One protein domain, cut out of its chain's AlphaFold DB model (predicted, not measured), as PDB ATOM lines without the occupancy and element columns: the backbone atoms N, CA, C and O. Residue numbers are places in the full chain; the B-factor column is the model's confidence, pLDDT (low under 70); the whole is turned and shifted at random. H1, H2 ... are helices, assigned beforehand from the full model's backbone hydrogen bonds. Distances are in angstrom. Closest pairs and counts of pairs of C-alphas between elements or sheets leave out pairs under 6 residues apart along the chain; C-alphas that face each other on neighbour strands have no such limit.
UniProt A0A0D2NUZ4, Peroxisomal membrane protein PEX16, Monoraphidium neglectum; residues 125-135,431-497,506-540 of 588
ATOM      1  N   ARG A 125       6.131  20.844  20.822       68.81
ATOM      2  CA  ARG A 125       4.746  21.047  21.288       68.81
ATOM      3  C   ARG A 125       4.100  19.789  21.894       68.81
ATOM      4  O   ARG A 125       2.931  19.846  22.265       68.81
ATOM      5  N   SER A 126       4.823  18.670  21.950       75.50
ATOM      6  CA  SER A 126       4.343  17.378  22.459       75.50
ATOM      7  C   SER A 126       4.189  17.370  23.979       75.50
ATOM      8  O   SER A 126       4.883  18.090  24.697       75.50
ATOM      9  N   HIS A 127       3.300  16.512  24.483       75.38
ATOM     10  CA  HIS A 127       3.142  16.304  25.925       75.38
ATOM     11  C   HIS A 127       4.314  15.519  26.528       75.38
ATOM     12  O   HIS A 127       4.575  15.636  27.723       75.38
ATOM     13  N   LEU A 128       5.015  14.742  25.696       83.31
ATOM     14  CA  LEU A 128       6.193  13.957  26.055       83.31
ATOM     15  C   LEU A 128       7.477  14.567  25.482       83.31
ATOM     16  O   LEU A 128       7.477  15.126  24.379       83.31
ATOM     17  N   ALA A 129       8.582  14.384  26.199       81.12
ATOM     18  CA  ALA A 129       9.925  14.529  25.661       81.12
ATOM     19  C   ALA A 129      10.241  13.300  24.793       81.12
ATOM     20  O   ALA A 129      10.514  12.220  25.312       81.12
ATOM     21  N   LEU A 130      10.157  13.455  23.472       81.19
ATOM     22  CA  LEU A 130      10.469  12.385  22.521       81.19
ATOM     23  C   LEU A 130      11.985  12.137  22.549       81.19
ATOM     24  O   LEU A 130      12.750  13.025  22.170       81.19
ATOM     25  N   GLU A 131      12.415  10.970  23.034       69.62
ATOM     26  CA  GLU A 131      13.837  10.654  23.253       69.62
ATOM     27  C   GLU A 131      14.559  10.422  21.918       69.62
ATOM     28  O   GLU A 131      15.704  10.832  21.736       69.62
ATOM     29  N   GLY A 132      13.813   9.918  20.937       58.50
ATOM     30  CA  GLY A 132      14.061  10.161  19.529       58.50
ATOM     31  C   GLY A 132      12.735  10.169  18.784       58.50
ATOM     32  O   GLY A 132      12.096   9.131  18.653       58.50
ATOM     33  N   ALA A 133      12.345  11.313  18.213       48.28
ATOM     34  CA  ALA A 133      11.599  11.238  16.962       48.28
ATOM     35  C   ALA A 133      12.601  10.674  15.954       48.28
ATOM     36  O   ALA A 133      13.433  11.437  15.452       48.28
ATOM     37  N   SER A 134      12.596   9.348  15.767       47.03
ATOM     38  CA  SER A 134      13.512   8.688  14.840       47.03
ATOM     39  C   SER A 134      13.398   9.373  13.481       47.03
ATOM     40  O   SER A 134      12.355   9.951  13.164       47.03
ATOM     41  N   ARG A 135      14.460   9.362  12.673       47.38
ATOM     42  CA  ARG A 135      14.398   9.974  11.339       47.38
ATOM     43  C   ARG A 135      13.193   9.452  10.556       47.38
ATOM     44  O   ARG A 135      12.460  10.241   9.978       47.38
ATOM     45  N   PRO A 431       4.886  27.027  34.469       69.75
ATOM     46  CA  PRO A 431       4.041  26.191  35.310       69.75
ATOM     47  C   PRO A 431       2.952  26.988  36.039       69.75
ATOM     48  O   PRO A 431       2.057  26.368  36.614       69.75
ATOM     49  N   ALA A 432       2.985  28.328  36.049       75.94
ATOM     50  CA  ALA A 432       1.974  29.132  36.729       75.94
ATOM     51  C   ALA A 432       0.597  29.026  36.050       75.94
ATOM     52  O   ALA A 432      -0.413  28.965  36.757       75.94
ATOM     53  N   GLY A 433       0.559  28.933  34.714       76.69
ATOM     54  CA  GLY A 433      -0.673  28.900  33.911       76.69
ATOM     55  C   GLY A 433      -1.276  27.513  33.643       76.69
ATOM     56  O   GLY A 433      -2.389  27.430  33.133       76.69
ATOM     57  N   MET A 434      -0.574  26.423  33.968       80.88
ATOM     58  CA  MET A 434      -0.995  25.054  33.624       80.88
ATOM     59  C   MET A 434      -2.137  24.528  34.513       80.88
ATOM     60  O   MET A 434      -2.143  24.782  35.725       80.88
ATOM     61  N   ASP A 435      -3.038  23.710  33.950       87.19
ATOM     62  CA  ASP A 435      -4.020  22.928  34.722       87.19
ATOM     63  C   ASP A 435      -3.306  21.962  35.694       87.19
ATOM     64  O   ASP A 435      -2.157  21.568  35.492       87.19
ATOM     65  N   ALA A 436      -3.990  21.517  36.754       88.62
ATOM     66  CA  ALA A 436      -3.389  20.604  37.735       88.62
ATOM     67  C   ALA A 436      -2.906  19.277  37.110       88.62
ATOM     68  O   ALA A 436      -1.803  18.831  37.411       88.62
ATOM     69  N   GLY A 437      -3.694  18.676  36.207       87.69
ATOM     70  CA  GLY A 437      -3.292  17.460  35.484       87.69
ATOM     71  C   GLY A 437      -2.117  17.692  34.530       87.69
ATOM     72  O   GLY A 437      -1.224  16.853  34.443       87.69
ATOM     73  N   ASP A 438      -2.079  18.867  33.896       86.94
ATOM     74  CA  ASP A 438      -1.010  19.289  32.990       86.94
ATOM     75  C   ASP A 438       0.340  19.417  33.727       86.94
ATOM     76  O   ASP A 438       1.354  18.887  33.271       86.94
ATOM     77  N   ARG A 439       0.349  20.010  34.932       90.62
ATOM     78  CA  ARG A 439       1.548  20.075  35.797       90.62
ATOM     79  C   ARG A 439       2.055  18.695  36.211       90.62
ATOM     80  O   ARG A 439       3.262  18.500  36.328       90.62
ATOM     81  N   VAL A 440       1.155  17.743  36.462       92.38
ATOM     82  CA  VAL A 440       1.534  16.380  36.868       92.38
ATOM     83  C   VAL A 440       2.155  15.610  35.695       92.38
ATOM     84  O   VAL A 440       3.143  14.911  35.905       92.38
ATOM     85  N   ILE A 441       1.660  15.790  34.464       91.19
ATOM     86  CA  ILE A 441       2.306  15.242  33.254       91.19
ATOM     87  C   ILE A 441       3.709  15.837  33.084       91.19
ATOM     88  O   ILE A 441       4.675  15.091  32.949       91.19
ATOM     89  N   TRP A 442       3.834  17.163  33.192       91.75
ATOM     90  CA  TRP A 442       5.121  17.859  33.097       91.75
ATOM     91  C   TRP A 442       6.137  17.370  34.147       91.75
ATOM     92  O   TRP A 442       7.297  17.113  33.826       91.75
ATOM     93  N   LEU A 443       5.709  17.165  35.398       94.25
ATOM     94  CA  LEU A 443       6.560  16.579  36.442       94.25
ATOM     95  C   LEU A 443       6.947  15.124  36.139       94.25
ATOM     96  O   LEU A 443       8.074  14.731  36.442       94.25
ATOM     97  N   GLY A 444       6.056  14.341  35.525       94.25
ATOM     98  CA  GLY A 444       6.350  12.985  35.059       94.25
ATOM     99  C   GLY A 444       7.466  12.958  34.013       94.25
ATOM    100  O   GLY A 444       8.421  12.194  34.166       94.25
ATOM    101  N   GLU A 445       7.406  13.842  33.017       94.00
ATOM    102  CA  GLU A 445       8.447  13.975  31.989       94.00
ATOM    103  C   GLU A 445       9.774  14.489  32.549       94.00
ATOM    104  O   GLU A 445      10.822  13.906  32.277       94.00
ATOM    105  N   LEU A 446       9.756  15.518  33.404       95.06
ATOM    106  CA  LEU A 446      10.974  15.986  34.070       95.06
ATOM    107  C   LEU A 446      11.620  14.867  34.908       95.06
ATOM    108  O   LEU A 446      12.842  14.716  34.912       95.06
ATOM    109  N   THR A 447      10.803  14.064  35.593       96.00
ATOM    110  CA  THR A 447      11.264  12.911  36.381       96.00
ATOM    111  C   THR A 447      11.897  11.839  35.488       96.00
ATOM    112  O   THR A 447      12.934  11.292  35.863       96.00
ATOM    113  N   TYR A 448      11.341  11.584  34.295       94.44
ATOM    114  CA  TYR A 448      11.943  10.696  33.290       94.44
ATOM    115  C   TYR A 448      13.312  11.219  32.834       94.44
ATOM    116  O   TYR A 448      14.316  10.517  32.945       94.44
ATOM    117  N   LEU A 449      13.385  12.487  32.415       94.50
ATOM    118  CA  LEU A 449      14.618  13.107  31.918       94.50
ATOM    119  C   LEU A 449      15.750  13.142  32.962       94.50
ATOM    120  O   LEU A 449      16.921  13.028  32.606       94.50
ATOM    121  N   LEU A 450      15.424  13.255  34.253       95.75
ATOM    122  CA  LEU A 450      16.399  13.226  35.354       95.75
ATOM    123  C   LEU A 450      16.997  11.832  35.631       95.75
ATOM    124  O   LEU A 450      18.001  11.728  36.345       95.75
ATOM    125  N   ARG A 451      16.406  10.753  35.102       95.19
ATOM    126  CA  ARG A 451      16.756   9.360  35.431       95.19
ATOM    127  C   ARG A 451      18.230   8.991  35.174       95.19
ATOM    128  O   ARG A 451      18.809   8.381  36.082       95.19
ATOM    129  N   PRO A 452      18.877   9.359  34.045       94.31
ATOM    130  CA  PRO A 452      20.300   9.075  33.819       94.31
ATOM    131  C   PRO A 452      21.211   9.821  34.802       94.31
ATOM    132  O   PRO A 452      22.086   9.223  35.429       94.31
ATOM    133  N   LEU A 453      20.943  11.109  35.042       96.44
ATOM    134  CA  LEU A 453      21.721  11.936  35.967       96.44
ATOM    135  C   LEU A 453      21.646  11.410  37.411       96.44
ATOM    136  O   LEU A 453      22.667  11.333  38.097       96.44
ATOM    137  N   ILE A 454      20.456  10.999  37.867       96.38
ATOM    138  CA  ILE A 454      20.265  10.372  39.187       96.38
ATOM    139  C   ILE A 454      21.038   9.048  39.269       96.38
ATOM    140  O   ILE A 454      21.690   8.783  40.283       96.38
ATOM    141  N   TYR A 455      21.001   8.234  38.210       94.81
ATOM    142  CA  TYR A 455      21.723   6.964  38.143       94.81
ATOM    143  C   TYR A 455      23.239   7.165  38.281       94.81
ATOM    144  O   TYR A 455      23.834   6.602  39.205       94.81
ATOM    145  N   VAL A 456      23.855   8.033  37.469       95.50
ATOM    146  CA  VAL A 456      25.309   8.283  37.526       95.50
ATOM    147  C   VAL A 456      25.725   8.928  38.858       95.50
ATOM    148  O   VAL A 456      26.732   8.531  39.456       95.50
ATOM    149  N   CYS A 457      24.925   9.848  39.409       96.81
ATOM    150  CA  CYS A 457      25.159  10.397  40.752       96.81
ATOM    151  C   CYS A 457      25.166   9.306  41.841       96.81
ATOM    152  O   CYS A 457      25.978   9.347  42.772       96.81
ATOM    153  N   LEU A 458      24.287   8.305  41.733       96.38
ATOM    154  CA  LEU A 458      24.240   7.177  42.664       96.38
ATOM    155  C   LEU A 458      25.360   6.157  42.420       96.38
ATOM    156  O   LEU A 458      25.850   5.599  43.406       96.38
ATOM    157  N   LEU A 459      25.808   5.964  41.174       93.62
ATOM    158  CA  LEU A 459      27.020   5.207  40.824       93.62
ATOM    159  C   LEU A 459      28.255   5.818  41.492       93.62
ATOM    160  O   LEU A 459      28.988   5.104  42.174       93.62
ATOM    161  N   LYS A 460      28.432   7.143  41.404       95.25
ATOM    162  CA  LYS A 460      29.520   7.858  42.089       95.25
ATOM    163  C   LYS A 460      29.494   7.661  43.609       95.25
ATOM    164  O   LYS A 460      30.548   7.579  44.230       95.25
ATOM    165  N   ARG A 461      28.302   7.591  44.217       96.50
ATOM    166  CA  ARG A 461      28.136   7.466  45.678       96.50
ATOM    167  C   ARG A 461      28.254   6.033  46.210       96.50
ATOM    168  O   ARG A 461      28.690   5.858  47.344       96.50
ATOM    169  N   HIS A 462      27.816   5.029  45.453       95.25
ATOM    170  CA  HIS A 462      27.677   3.649  45.947       95.25
ATOM    171  C   HIS A 462      28.466   2.597  45.147       95.25
ATOM    172  O   HIS A 462      28.572   1.453  45.591       95.25
ATOM    173  N   GLY A 463      29.014   2.962  43.986       90.75
ATOM    174  CA  GLY A 463      29.735   2.072  43.077       90.75
ATOM    175  C   GLY A 463      28.850   1.057  42.339       90.75
ATOM    176  O   GLY A 463      27.736   0.734  42.763       90.75
ATOM    177  N   LEU A 464      29.393   0.499  41.249       86.12
ATOM    178  CA  LEU A 464      28.720  -0.491  40.388       86.12
ATOM    179  C   LEU A 464      28.270  -1.767  41.118       86.12
ATOM    180  O   LEU A 464      27.299  -2.396  40.713       86.12
ATOM    181  N   ARG A 465      28.956  -2.169  42.198       86.75
ATOM    182  CA  ARG A 465      28.613  -3.385  42.964       86.75
ATOM    183  C   ARG A 465      27.329  -3.250  43.786       86.75
ATOM    184  O   ARG A 465      26.837  -4.243  44.316       86.75
ATOM    185  N   SER A 466      26.803  -2.037  43.943       90.94
ATOM    186  CA  SER A 466      25.585  -1.799  44.712       90.94
ATOM    187  C   SER A 466      24.338  -1.897  43.830       90.94
ATOM    188  O   SER A 466      24.290  -1.378  42.721       90.94
ATOM    189  N   TRP A 467      23.274  -2.507  44.353       92.69
ATOM    190  CA  TRP A 467      21.975  -2.573  43.670       92.69
ATOM    191  C   TRP A 467      21.151  -1.276  43.795       92.69
ATOM    192  O   TRP A 467      20.117  -1.123  43.144       92.69
ATOM    193  N   ARG A 468      21.599  -0.327  44.632       94.38
ATOM    194  CA  ARG A 468      20.874   0.915  44.949       94.38
ATOM    195  C   ARG A 468      20.663   1.840  43.741       94.38
ATOM    196  O   ARG A 468      19.541   2.319  43.606       94.38
ATOM    197  N   PRO A 469      21.651   2.098  42.859       93.19
ATOM    198  CA  PRO A 469      21.449   2.950  41.687       93.19
ATOM    199  C   PRO A 469      20.452   2.336  40.704       93.19
ATOM    200  O   PRO A 469      19.580   3.040  40.207       93.19
ATOM    201  N   TRP A 470      20.525   1.015  40.492       92.19
ATOM    202  CA  TRP A 470      19.559   0.263  39.684       92.19
ATOM    203  C   TRP A 470      18.134   0.420  40.239       92.19
ATOM    204  O   TRP A 470      17.242   0.853  39.512       92.19
ATOM    205  N   ALA A 471      17.929   0.171  41.538       94.12
ATOM    206  CA  ALA A 471      16.605   0.266  42.158       94.12
ATOM    207  C   ALA A 471      16.069   1.704  42.221       94.12
ATOM    208  O   ALA A 471      14.874   1.917  42.042       94.12
ATOM    209  N   ALA A 472      16.933   2.695  42.446       95.06
ATOM    210  CA  ALA A 472      16.541   4.099  42.426       95.06
ATOM    211  C   ALA A 472      16.155   4.562  41.015       95.06
ATOM    212  O   ALA A 472      15.140   5.227  40.858       95.06
ATOM    213  N   SER A 473      16.916   4.169  39.989       92.69
ATOM    214  CA  SER A 473      16.616   4.481  38.587       92.69
ATOM    215  C   SER A 473      15.298   3.837  38.132       92.69
ATOM    216  O   SER A 473      14.465   4.511  37.530       92.69
ATOM    217  N   LEU A 474      15.044   2.582  38.529       93.38
ATOM    218  CA  LEU A 474      13.748   1.918  38.352       93.38
ATOM    219  C   LEU A 474      12.617   2.628  39.124       93.38
ATOM    220  O   LEU A 474      11.514   2.775  38.610       93.38
ATOM    221  N   GLY A 475      12.879   3.093  40.348       95.25
ATOM    222  CA  GLY A 475      11.911   3.850  41.146       95.25
ATOM    223  C   GLY A 475      11.534   5.196  40.519       95.25
ATOM    224  O   GLY A 475      10.360   5.554  40.518       95.25
ATOM    225  N   VAL A 476      12.507   5.908  39.941       95.88
ATOM    226  CA  VAL A 476      12.298   7.150  39.175       95.88
ATOM    227  C   VAL A 476      11.462   6.883  37.919       95.88
ATOM    228  O   VAL A 476      10.516   7.621  37.657       95.88
ATOM    229  N   GLU A 477      11.737   5.793  37.196       94.06
ATOM    230  CA  GLU A 477      10.949   5.376  36.027       94.06
ATOM    231  C   GLU A 477       9.482   5.090  36.389       94.06
ATOM    232  O   GLU A 477       8.558   5.633  35.785       94.06
ATOM    233  N   LEU A 478       9.253   4.278  37.425       94.06
ATOM    234  CA  LEU A 478       7.905   3.947  37.892       94.06
ATOM    235  C   LEU A 478       7.163   5.180  38.432       94.06
ATOM    236  O   LEU A 478       5.955   5.302  38.226       94.06
ATOM    237  N   LEU A 479       7.871   6.107  39.085       95.06
ATOM    238  CA  LEU A 479       7.309   7.375  39.551       95.06
ATOM    239  C   LEU A 479       6.885   8.270  38.379       95.06
ATOM    240  O   LEU A 479       5.782   8.814  38.415       95.06
ATOM    241  N   SER A 480       7.711   8.376  37.334       94.56
ATOM    242  CA  SER A 480       7.369   9.089  36.099       94.56
ATOM    243  C   SER A 480       6.100   8.514  35.462       94.56
ATOM    244  O   SER A 480       5.121   9.234  35.271       94.56
ATOM    245  N   GLN A 481       6.048   7.198  35.232       92.19
ATOM    246  CA  GLN A 481       4.885   6.554  34.609       92.19
ATOM    247  C   GLN A 481       3.611   6.663  35.466       92.19
ATOM    248  O   GLN A 481       2.509   6.814  34.928       92.19
ATOM    249  N   TYR A 482       3.743   6.652  36.796       90.62
ATOM    250  CA  TYR A 482       2.642   6.933  37.717       90.62
ATOM    251  C   TYR A 482       2.154   8.389  37.621       90.62
ATOM    252  O   TYR A 482       0.943   8.627  37.580       90.62
ATOM    253  N   MET A 483       3.064   9.366  37.538       92.81
ATOM    254  CA  MET A 483       2.714  10.774  37.309       92.81
ATOM    255  C   MET A 483       1.995  10.954  35.966       92.81
ATOM    256  O   MET A 483       0.897  11.502  35.937       92.81
ATOM    257  N   LEU A 484       2.512  10.392  34.872       90.69
ATOM    258  CA  LEU A 484       1.845  10.440  33.564       90.69
ATOM    259  C   LEU A 484       0.428   9.840  33.623       90.69
ATOM    260  O   LEU A 484      -0.542  10.479  33.213       90.69
ATOM    261  N   GLY A 485       0.273   8.648  34.209       86.44
ATOM    262  CA  GLY A 485      -1.037   8.005  34.368       86.44
ATOM    263  C   GLY A 485      -2.026   8.816  35.219       86.44
ATOM    264  O   GLY A 485      -3.200   8.934  34.860       86.44
ATOM    265  N   THR A 486      -1.565   9.412  36.323       87.56
ATOM    266  CA  THR A 486      -2.416  10.227  37.211       87.56
ATOM    267  C   THR A 486      -2.765  11.588  36.613       87.56
ATOM    268  O   THR A 486      -3.922  11.998  36.704       87.56
ATOM    269  N   GLY A 487      -1.832  12.256  35.933       88.94
ATOM    270  CA  GLY A 487      -2.096  13.502  35.213       88.94
ATOM    271  C   GLY A 487      -3.137  13.321  34.103       88.94
ATOM    272  O   GLY A 487      -4.086  14.101  34.015       88.94
ATOM    273  N   HIS A 488      -3.069  12.223  33.341       84.19
ATOM    274  CA  HIS A 488      -4.108  11.885  32.360       84.19
ATOM    275  C   HIS A 488      -5.472  11.605  32.992       84.19
ATOM    276  O   HIS A 488      -6.486  12.078  32.471       84.19
ATOM    277  N   ALA A 489      -5.516  10.895  34.123       82.94
ATOM    278  CA  ALA A 489      -6.754  10.706  34.873       82.94
ATOM    279  C   ALA A 489      -7.343  12.060  35.324       82.94
ATOM    280  O   ALA A 489      -8.537  12.292  35.147       82.94
ATOM    281  N   MET A 490      -6.515  12.994  35.808       84.75
ATOM    282  CA  MET A 490      -6.944  14.351  36.178       84.75
ATOM    283  C   MET A 490      -7.440  15.181  34.982       84.75
ATOM    284  O   MET A 490      -8.425  15.902  35.112       84.75
ATOM    285  N   LEU A 491      -6.831  15.073  33.799       82.94
ATOM    286  CA  LEU A 491      -7.329  15.778  32.608       82.94
ATOM    287  C   LEU A 491      -8.661  15.208  32.104       82.94
ATOM    288  O   LEU A 491      -9.560  15.964  31.731       82.94
ATOM    289  N   GLN A 492      -8.826  13.882  32.140       79.75
ATOM    290  CA  GLN A 492     -10.122  13.245  31.882       79.75
ATOM    291  C   GLN A 492     -11.164  13.653  32.940       79.75
ATOM    292  O   GLN A 492     -12.353  13.753  32.621       79.75
ATOM    293  N   ALA A 493     -10.723  13.960  34.168       76.19
ATOM    294  CA  ALA A 493     -11.600  14.355  35.263       76.19
ATOM    295  C   ALA A 493     -12.359  15.649  34.998       76.19
ATOM    296  O   ALA A 493     -13.562  15.721  35.234       76.19
ATOM    297  N   CYS A 494     -11.644  16.662  34.517       70.19
ATOM    298  CA  CYS A 494     -12.204  17.985  34.274       70.19
ATOM    299  C   CYS A 494     -13.149  18.002  33.059       70.19
ATOM    300  O   CYS A 494     -14.033  18.853  32.989       70.19
ATOM    301  N   GLY A 495     -12.988  17.058  32.121       67.50
ATOM    302  CA  GLY A 495     -13.860  16.918  30.952       67.50
ATOM    303  C   GLY A 495     -15.211  16.263  31.260       67.50
ATOM    304  O   GLY A 495     -16.243  16.731  30.783       67.50
ATOM    305  N   ASN A 496     -15.230  15.209  32.084       62.66
ATOM    306  CA  ASN A 496     -16.449  14.464  32.409       62.66
ATOM    307  C   ASN A 496     -16.914  14.722  33.849       62.66
ATOM    308  O   ASN A 496     -16.354  14.188  34.802       62.66
ATOM    309  N   LYS A 497     -18.050  15.421  34.006       57.97
ATOM    310  CA  LYS A 497     -18.705  15.721  35.304       57.97
ATOM    311  C   LYS A 497     -19.148  14.493  36.126       57.97
ATOM    312  O   LYS A 497     -19.783  14.656  37.165       57.97
ATOM    313  N   TYR A 506      -8.007   1.763  41.212       61.03
ATOM    314  CA  TYR A 506      -7.065   2.789  40.739       61.03
ATOM    315  C   TYR A 506      -5.956   2.178  39.866       61.03
ATOM    316  O   TYR A 506      -5.572   2.766  38.862       61.03
ATOM    317  N   SER A 507      -5.504   0.963  40.189       59.44
ATOM    318  CA  SER A 507      -4.517   0.204  39.409       59.44
ATOM    319  C   SER A 507      -5.000  -0.143  37.995       59.44
ATOM    320  O   SER A 507      -4.287   0.117  37.029       59.44
ATOM    321  N   LEU A 508      -6.217  -0.680  37.842       61.84
ATOM    322  CA  LEU A 508      -6.783  -1.012  36.527       61.84
ATOM    323  C   LEU A 508      -7.263   0.228  35.767       61.84
ATOM    324  O   LEU A 508      -7.155   0.261  34.545       61.84
ATOM    325  N   ALA A 509      -7.754   1.257  36.461       59.72
ATOM    326  CA  ALA A 509      -8.094   2.541  35.855       59.72
ATOM    327  C   ALA A 509      -6.845   3.258  35.320       59.72
ATOM    328  O   ALA A 509      -6.900   3.825  34.235       59.72
ATOM    329  N   LEU A 510      -5.705   3.160  36.012       61.97
ATOM    330  CA  LEU A 510      -4.416   3.663  35.537       61.97
ATOM    331  C   LEU A 510      -3.907   2.827  34.350       61.97
ATOM    332  O   LEU A 510      -3.582   3.393  33.311       61.97
ATOM    333  N   LEU A 511      -3.954   1.489  34.424       61.69
ATOM    334  CA  LEU A 511      -3.575   0.601  33.308       61.69
ATOM    335  C   LEU A 511      -4.431   0.831  32.041       61.69
ATOM    336  O   LEU A 511      -3.930   0.797  30.915       61.69
ATOM    337  N   ARG A 512      -5.732   1.096  32.219       62.81
ATOM    338  CA  ARG A 512      -6.690   1.358  31.133       62.81
ATOM    339  C   ARG A 512      -6.644   2.811  30.649       62.81
ATOM    340  O   ARG A 512      -6.778   3.055  29.456       62.81
ATOM    341  N   GLY A 513      -6.372   3.771  31.529       58.09
ATOM    342  CA  GLY A 513      -6.102   5.170  31.177       58.09
ATOM    343  C   GLY A 513      -4.838   5.312  30.324       58.09
ATOM    344  O   GLY A 513      -4.846   6.027  29.326       58.09
ATOM    345  N   LEU A 514      -3.803   4.520  30.627       54.81
ATOM    346  CA  LEU A 514      -2.562   4.391  29.850       54.81
ATOM    347  C   LEU A 514      -2.723   3.731  28.463       54.81
ATOM    348  O   LEU A 514      -1.753   3.678  27.703       54.81
ATOM    349  N   THR A 515      -3.916   3.226  28.131       60.00
ATOM    350  CA  THR A 515      -4.290   2.731  26.790       60.00
ATOM    351  C   THR A 515      -5.437   3.536  26.155       60.00
ATOM    352  O   THR A 515      -5.726   3.382  24.970       60.00
ATOM    353  N   ALA A 516      -6.059   4.464  26.893       56.22
ATOM    354  CA  ALA A 516      -7.197   5.271  26.453       56.22
ATOM    355  C   ALA A 516      -6.793   6.503  25.611       56.22
ATOM    356  O   ALA A 516      -7.028   7.650  25.987       56.22
ATOM    357  N   ARG A 517      -6.235   6.235  24.424       54.81
ATOM    358  CA  ARG A 517      -6.526   6.933  23.151       54.81
ATOM    359  C   ARG A 517      -6.516   8.481  23.101       54.81
ATOM    360  O   ARG A 517      -7.261   9.047  22.304       54.81
ATOM    361  N   ARG A 518      -5.677   9.170  23.888       68.12
ATOM    362  CA  ARG A 518      -5.451  10.634  23.760       68.12
ATOM    363  C   ARG A 518      -4.029  11.050  23.355       68.12
ATOM    364  O   ARG A 518      -3.824  12.213  23.037       68.12
ATOM    365  N   TRP A 519      -3.084  10.116  23.357       77.75
ATOM    366  CA  TRP A 519      -1.709  10.316  22.889       77.75
ATOM    367  C   TRP A 519      -1.636  10.277  21.359       77.75
ATOM    368  O   TRP A 519      -2.322   9.451  20.745       77.75
ATOM    369  N   GLY A 520      -0.781  11.101  20.749       80.44
ATOM    370  CA  GLY A 520      -0.429  10.982  19.328       80.44
ATOM    371  C   GLY A 520       0.243   9.635  19.001       80.44
ATOM    372  O   GLY A 520       0.710   8.957  19.915       80.44
ATOM    373  N   PRO A 521       0.310   9.209  17.724       79.88
ATOM    374  CA  PRO A 521       0.943   7.935  17.356       79.88
ATOM    375  C   PRO A 521       2.418   7.873  17.792       79.88
ATOM    376  O   PRO A 521       2.823   6.901  18.426       79.88
ATOM    377  N   THR A 522       3.162   8.962  17.589       79.56
ATOM    378  CA  THR A 522       4.553   9.130  18.042       79.56
ATOM    379  C   THR A 522       4.691   9.064  19.563       79.56
ATOM    380  O   THR A 522       5.552   8.363  20.088       79.56
ATOM    381  N   GLU A 523       3.788   9.714  20.301       84.25
ATOM    382  CA  GLU A 523       3.740   9.641  21.768       84.25
ATOM    383  C   GLU A 523       3.413   8.218  22.270       84.25
ATOM    384  O   GLU A 523       3.894   7.802  23.322       84.25
ATOM    385  N   GLN A 524       2.630   7.433  21.520       84.81
ATOM    386  CA  GLN A 524       2.360   6.026  21.847       84.81
ATOM    387  C   GLN A 524       3.576   5.127  21.599       84.81
ATOM    388  O   GLN A 524       3.826   4.237  22.415       84.81
ATOM    389  N   GLN A 525       4.333   5.354  20.519       84.88
ATOM    390  CA  GLN A 525       5.595   4.653  20.246       84.88
ATOM    391  C   GLN A 525       6.627   4.941  21.345       84.88
ATOM    392  O   GLN A 525       7.177   4.002  21.915       84.88
ATOM    393  N   GLU A 526       6.801   6.211  21.722       86.12
ATOM    394  CA  GLU A 526       7.657   6.649  22.834       86.12
ATOM    395  C   GLU A 526       7.262   5.960  24.156       86.12
ATOM    396  O   GLU A 526       8.080   5.306  24.802       86.12
ATOM    397  N   LEU A 527       5.978   5.992  24.541       87.81
ATOM    398  CA  LEU A 527       5.505   5.304  25.753       87.81
ATOM    399  C   LEU A 527       5.691   3.783  25.697       87.81
ATOM    400  O   LEU A 527       5.902   3.154  26.738       87.81
ATOM    401  N   LEU A 528       5.595   3.173  24.515       87.25
ATOM    402  CA  LEU A 528       5.881   1.754  24.326       87.25
ATOM    403  C   LEU A 528       7.381   1.481  24.498       87.25
ATOM    404  O   LEU A 528       7.730   0.562  25.238       87.25
ATOM    405  N   ALA A 529       8.256   2.305  23.917       86.44
ATOM    406  CA  ALA A 529       9.705   2.209  24.078       86.44
ATOM    407  C   ALA A 529      10.120   2.316  25.556       86.44
ATOM    408  O   ALA A 529      10.845   1.453  26.052       86.44
ATOM    409  N   ARG A 530       9.562   3.271  26.314       89.25
ATOM    410  CA  ARG A 530       9.790   3.400  27.770       89.25
ATOM    411  C   ARG A 530       9.323   2.168  28.560       89.25
ATOM    412  O   ARG A 530      10.015   1.702  29.468       89.25
ATOM    413  N   ARG A 531       8.188   1.561  28.184       87.56
ATOM    414  CA  ARG A 531       7.705   0.292  28.775       87.56
ATOM    415  C   ARG A 531       8.597  -0.903  28.421       87.56
ATOM    416  O   ARG A 531       8.827  -1.749  29.283       87.56
ATOM    417  N   LEU A 532       9.141  -0.973  27.205       87.19
ATOM    418  CA  LEU A 532      10.168  -1.963  26.856       87.19
ATOM    419  C   LEU A 532      11.472  -1.707  27.636       87.19
ATOM    420  O   LEU A 532      12.111  -2.653  28.095       87.19
ATOM    421  N   GLY A 533      11.808  -0.441  27.901       85.88
ATOM    422  CA  GLY A 533      12.874  -0.033  28.818       85.88
ATOM    423  C   GLY A 533      12.692  -0.595  30.234       85.88
ATOM    424  O   GLY A 533      13.645  -1.124  30.805       85.88
ATOM    425  N   LEU A 534      11.469  -0.593  30.780       88.31
ATOM    426  CA  LEU A 534      11.160  -1.276  32.047       88.31
ATOM    427  C   LEU A 534      11.402  -2.793  31.988       88.31
ATOM    428  O   LEU A 534      11.924  -3.361  32.948       88.31
ATOM    429  N   LEU A 535      11.084  -3.460  30.875       85.94
ATOM    430  CA  LEU A 535      11.417  -4.881  30.708       85.94
ATOM    431  C   LEU A 535      12.940  -5.096  30.674       85.94
ATOM    432  O   LEU A 535      13.439  -6.045  31.281       85.94
ATOM    433  N   ARG A 536      13.703  -4.168  30.076       84.56
ATOM    434  CA  ARG A 536      15.177  -4.180  30.109       84.56
ATOM    435  C   ARG A 536      15.740  -4.065  31.534       84.56
ATOM    436  O   ARG A 536      16.779  -4.663  31.803       84.56
ATOM    437  N   TYR A 537      15.056  -3.411  32.484       84.56
ATOM    438  CA  TYR A 537      15.465  -3.431  33.904       84.56
ATOM    439  C   TYR A 537      15.366  -4.816  34.547       84.56
ATOM    440  O   TYR A 537      16.229  -5.152  35.361       84.56
ATOM    441  N   LEU A 538      14.359  -5.620  34.185       85.25
ATOM    442  CA  LEU A 538      14.225  -7.009  34.650       85.25
ATOM    443  C   LEU A 538      15.325  -7.903  34.063       85.25
ATOM    444  O   LEU A 538      15.797  -8.827  34.723       85.25
ATOM    445  N   LEU A 539      15.755  -7.594  32.837       84.06
ATOM    446  CA  LEU A 539      16.881  -8.241  32.169       84.06
ATOM    447  C   LEU A 539      18.251  -7.739  32.644       84.06
ATOM    448  O   LEU A 539      19.244  -8.371  32.316       84.06
ATOM    449  N   ARG A 540      18.351  -6.655  33.427       86.31
ATOM    450  CA  ARG A 540      19.633  -6.156  33.953       86.31
ATOM    451  C   ARG A 540      19.948  -6.779  35.319       86.31
ATOM    452  O   ARG A 540      19.078  -6.930  36.182       86.31
TER     453      ARG A 540
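Overview. This is residues 125 to 135, 431 to 497 and 506 to 540 of the 588 residues of the protein "Peroxisomal membrane protein PEX16" of Monoraphidium neglectum (UniProt A0A0D2NUZ4). A long helix, H3, makes the spine of an elongated body, with H1 and H2 following one another along one side of it in the opposite direction. On another side H5 slants beside H3 and meets it near H5's last turns, while short H4 stands crosswise towards H3's last residues. The printed part has 113 residues with five named helices, H1 to H5 in chain order, and no named strand: all helix. It is compact, with a radius of gyration of the C-alphas of 15.4 A, and spans 51 by 32 by 31 A.

Along the chain. Residues 125 to 135 hold no named element. H1 is residues 436 to 449, 20.4 A long, from C-alpha 436 at (-3.389, 20.604, 37.735). H2 is residues 451 to 462, 16.2 A; H3 is residues 468 to 495, 40.7 A; H4 is residues 506 to 513, 9.9 A. H5, residues 521 to 539, 27.1 A, ends with C-alpha 539 at (16.881, -8.241, 32.169).

Arrangement. H3 is the hub. H1 touches it at a shallow tilt of 23 degrees, opposite ways; the closest C-alphas, Gly 437 and Gly 487, are 4.1 A apart. H2 and H3 form a hairpin at 29 degrees, closest at the C-alphas of Leu 458 and Pro 469, 5.2 A. H4 touches H3 only just about perpendicular, at 73 degrees, with the C-alphas of Gly 485 and Leu 510 closest at 5.6 A. H5 touches H3 with residues 534 to 537 alone, the closest C-alphas being Leu 474 and Tyr 537, 7.2 A. H4 and H5 are apart. Every O i to N i+4 pair is within hydrogen-bond range in H1, H2 and H4; H3 has 23 of 24, H5 14 of 15.

Size, cuts and confidence. The C-alphas of Arg 465 and Lys 497 are farthest apart, 51.6 A. Cuts leave gaps of 30.7 A from C-alpha 135 to 431 and 18.2 A from C-alpha 497 to 506. Of the links printed whole, none is long. The mean pLDDT of the printed part is 82.8; residues under 70 include 131 to 135 and 506 to 518.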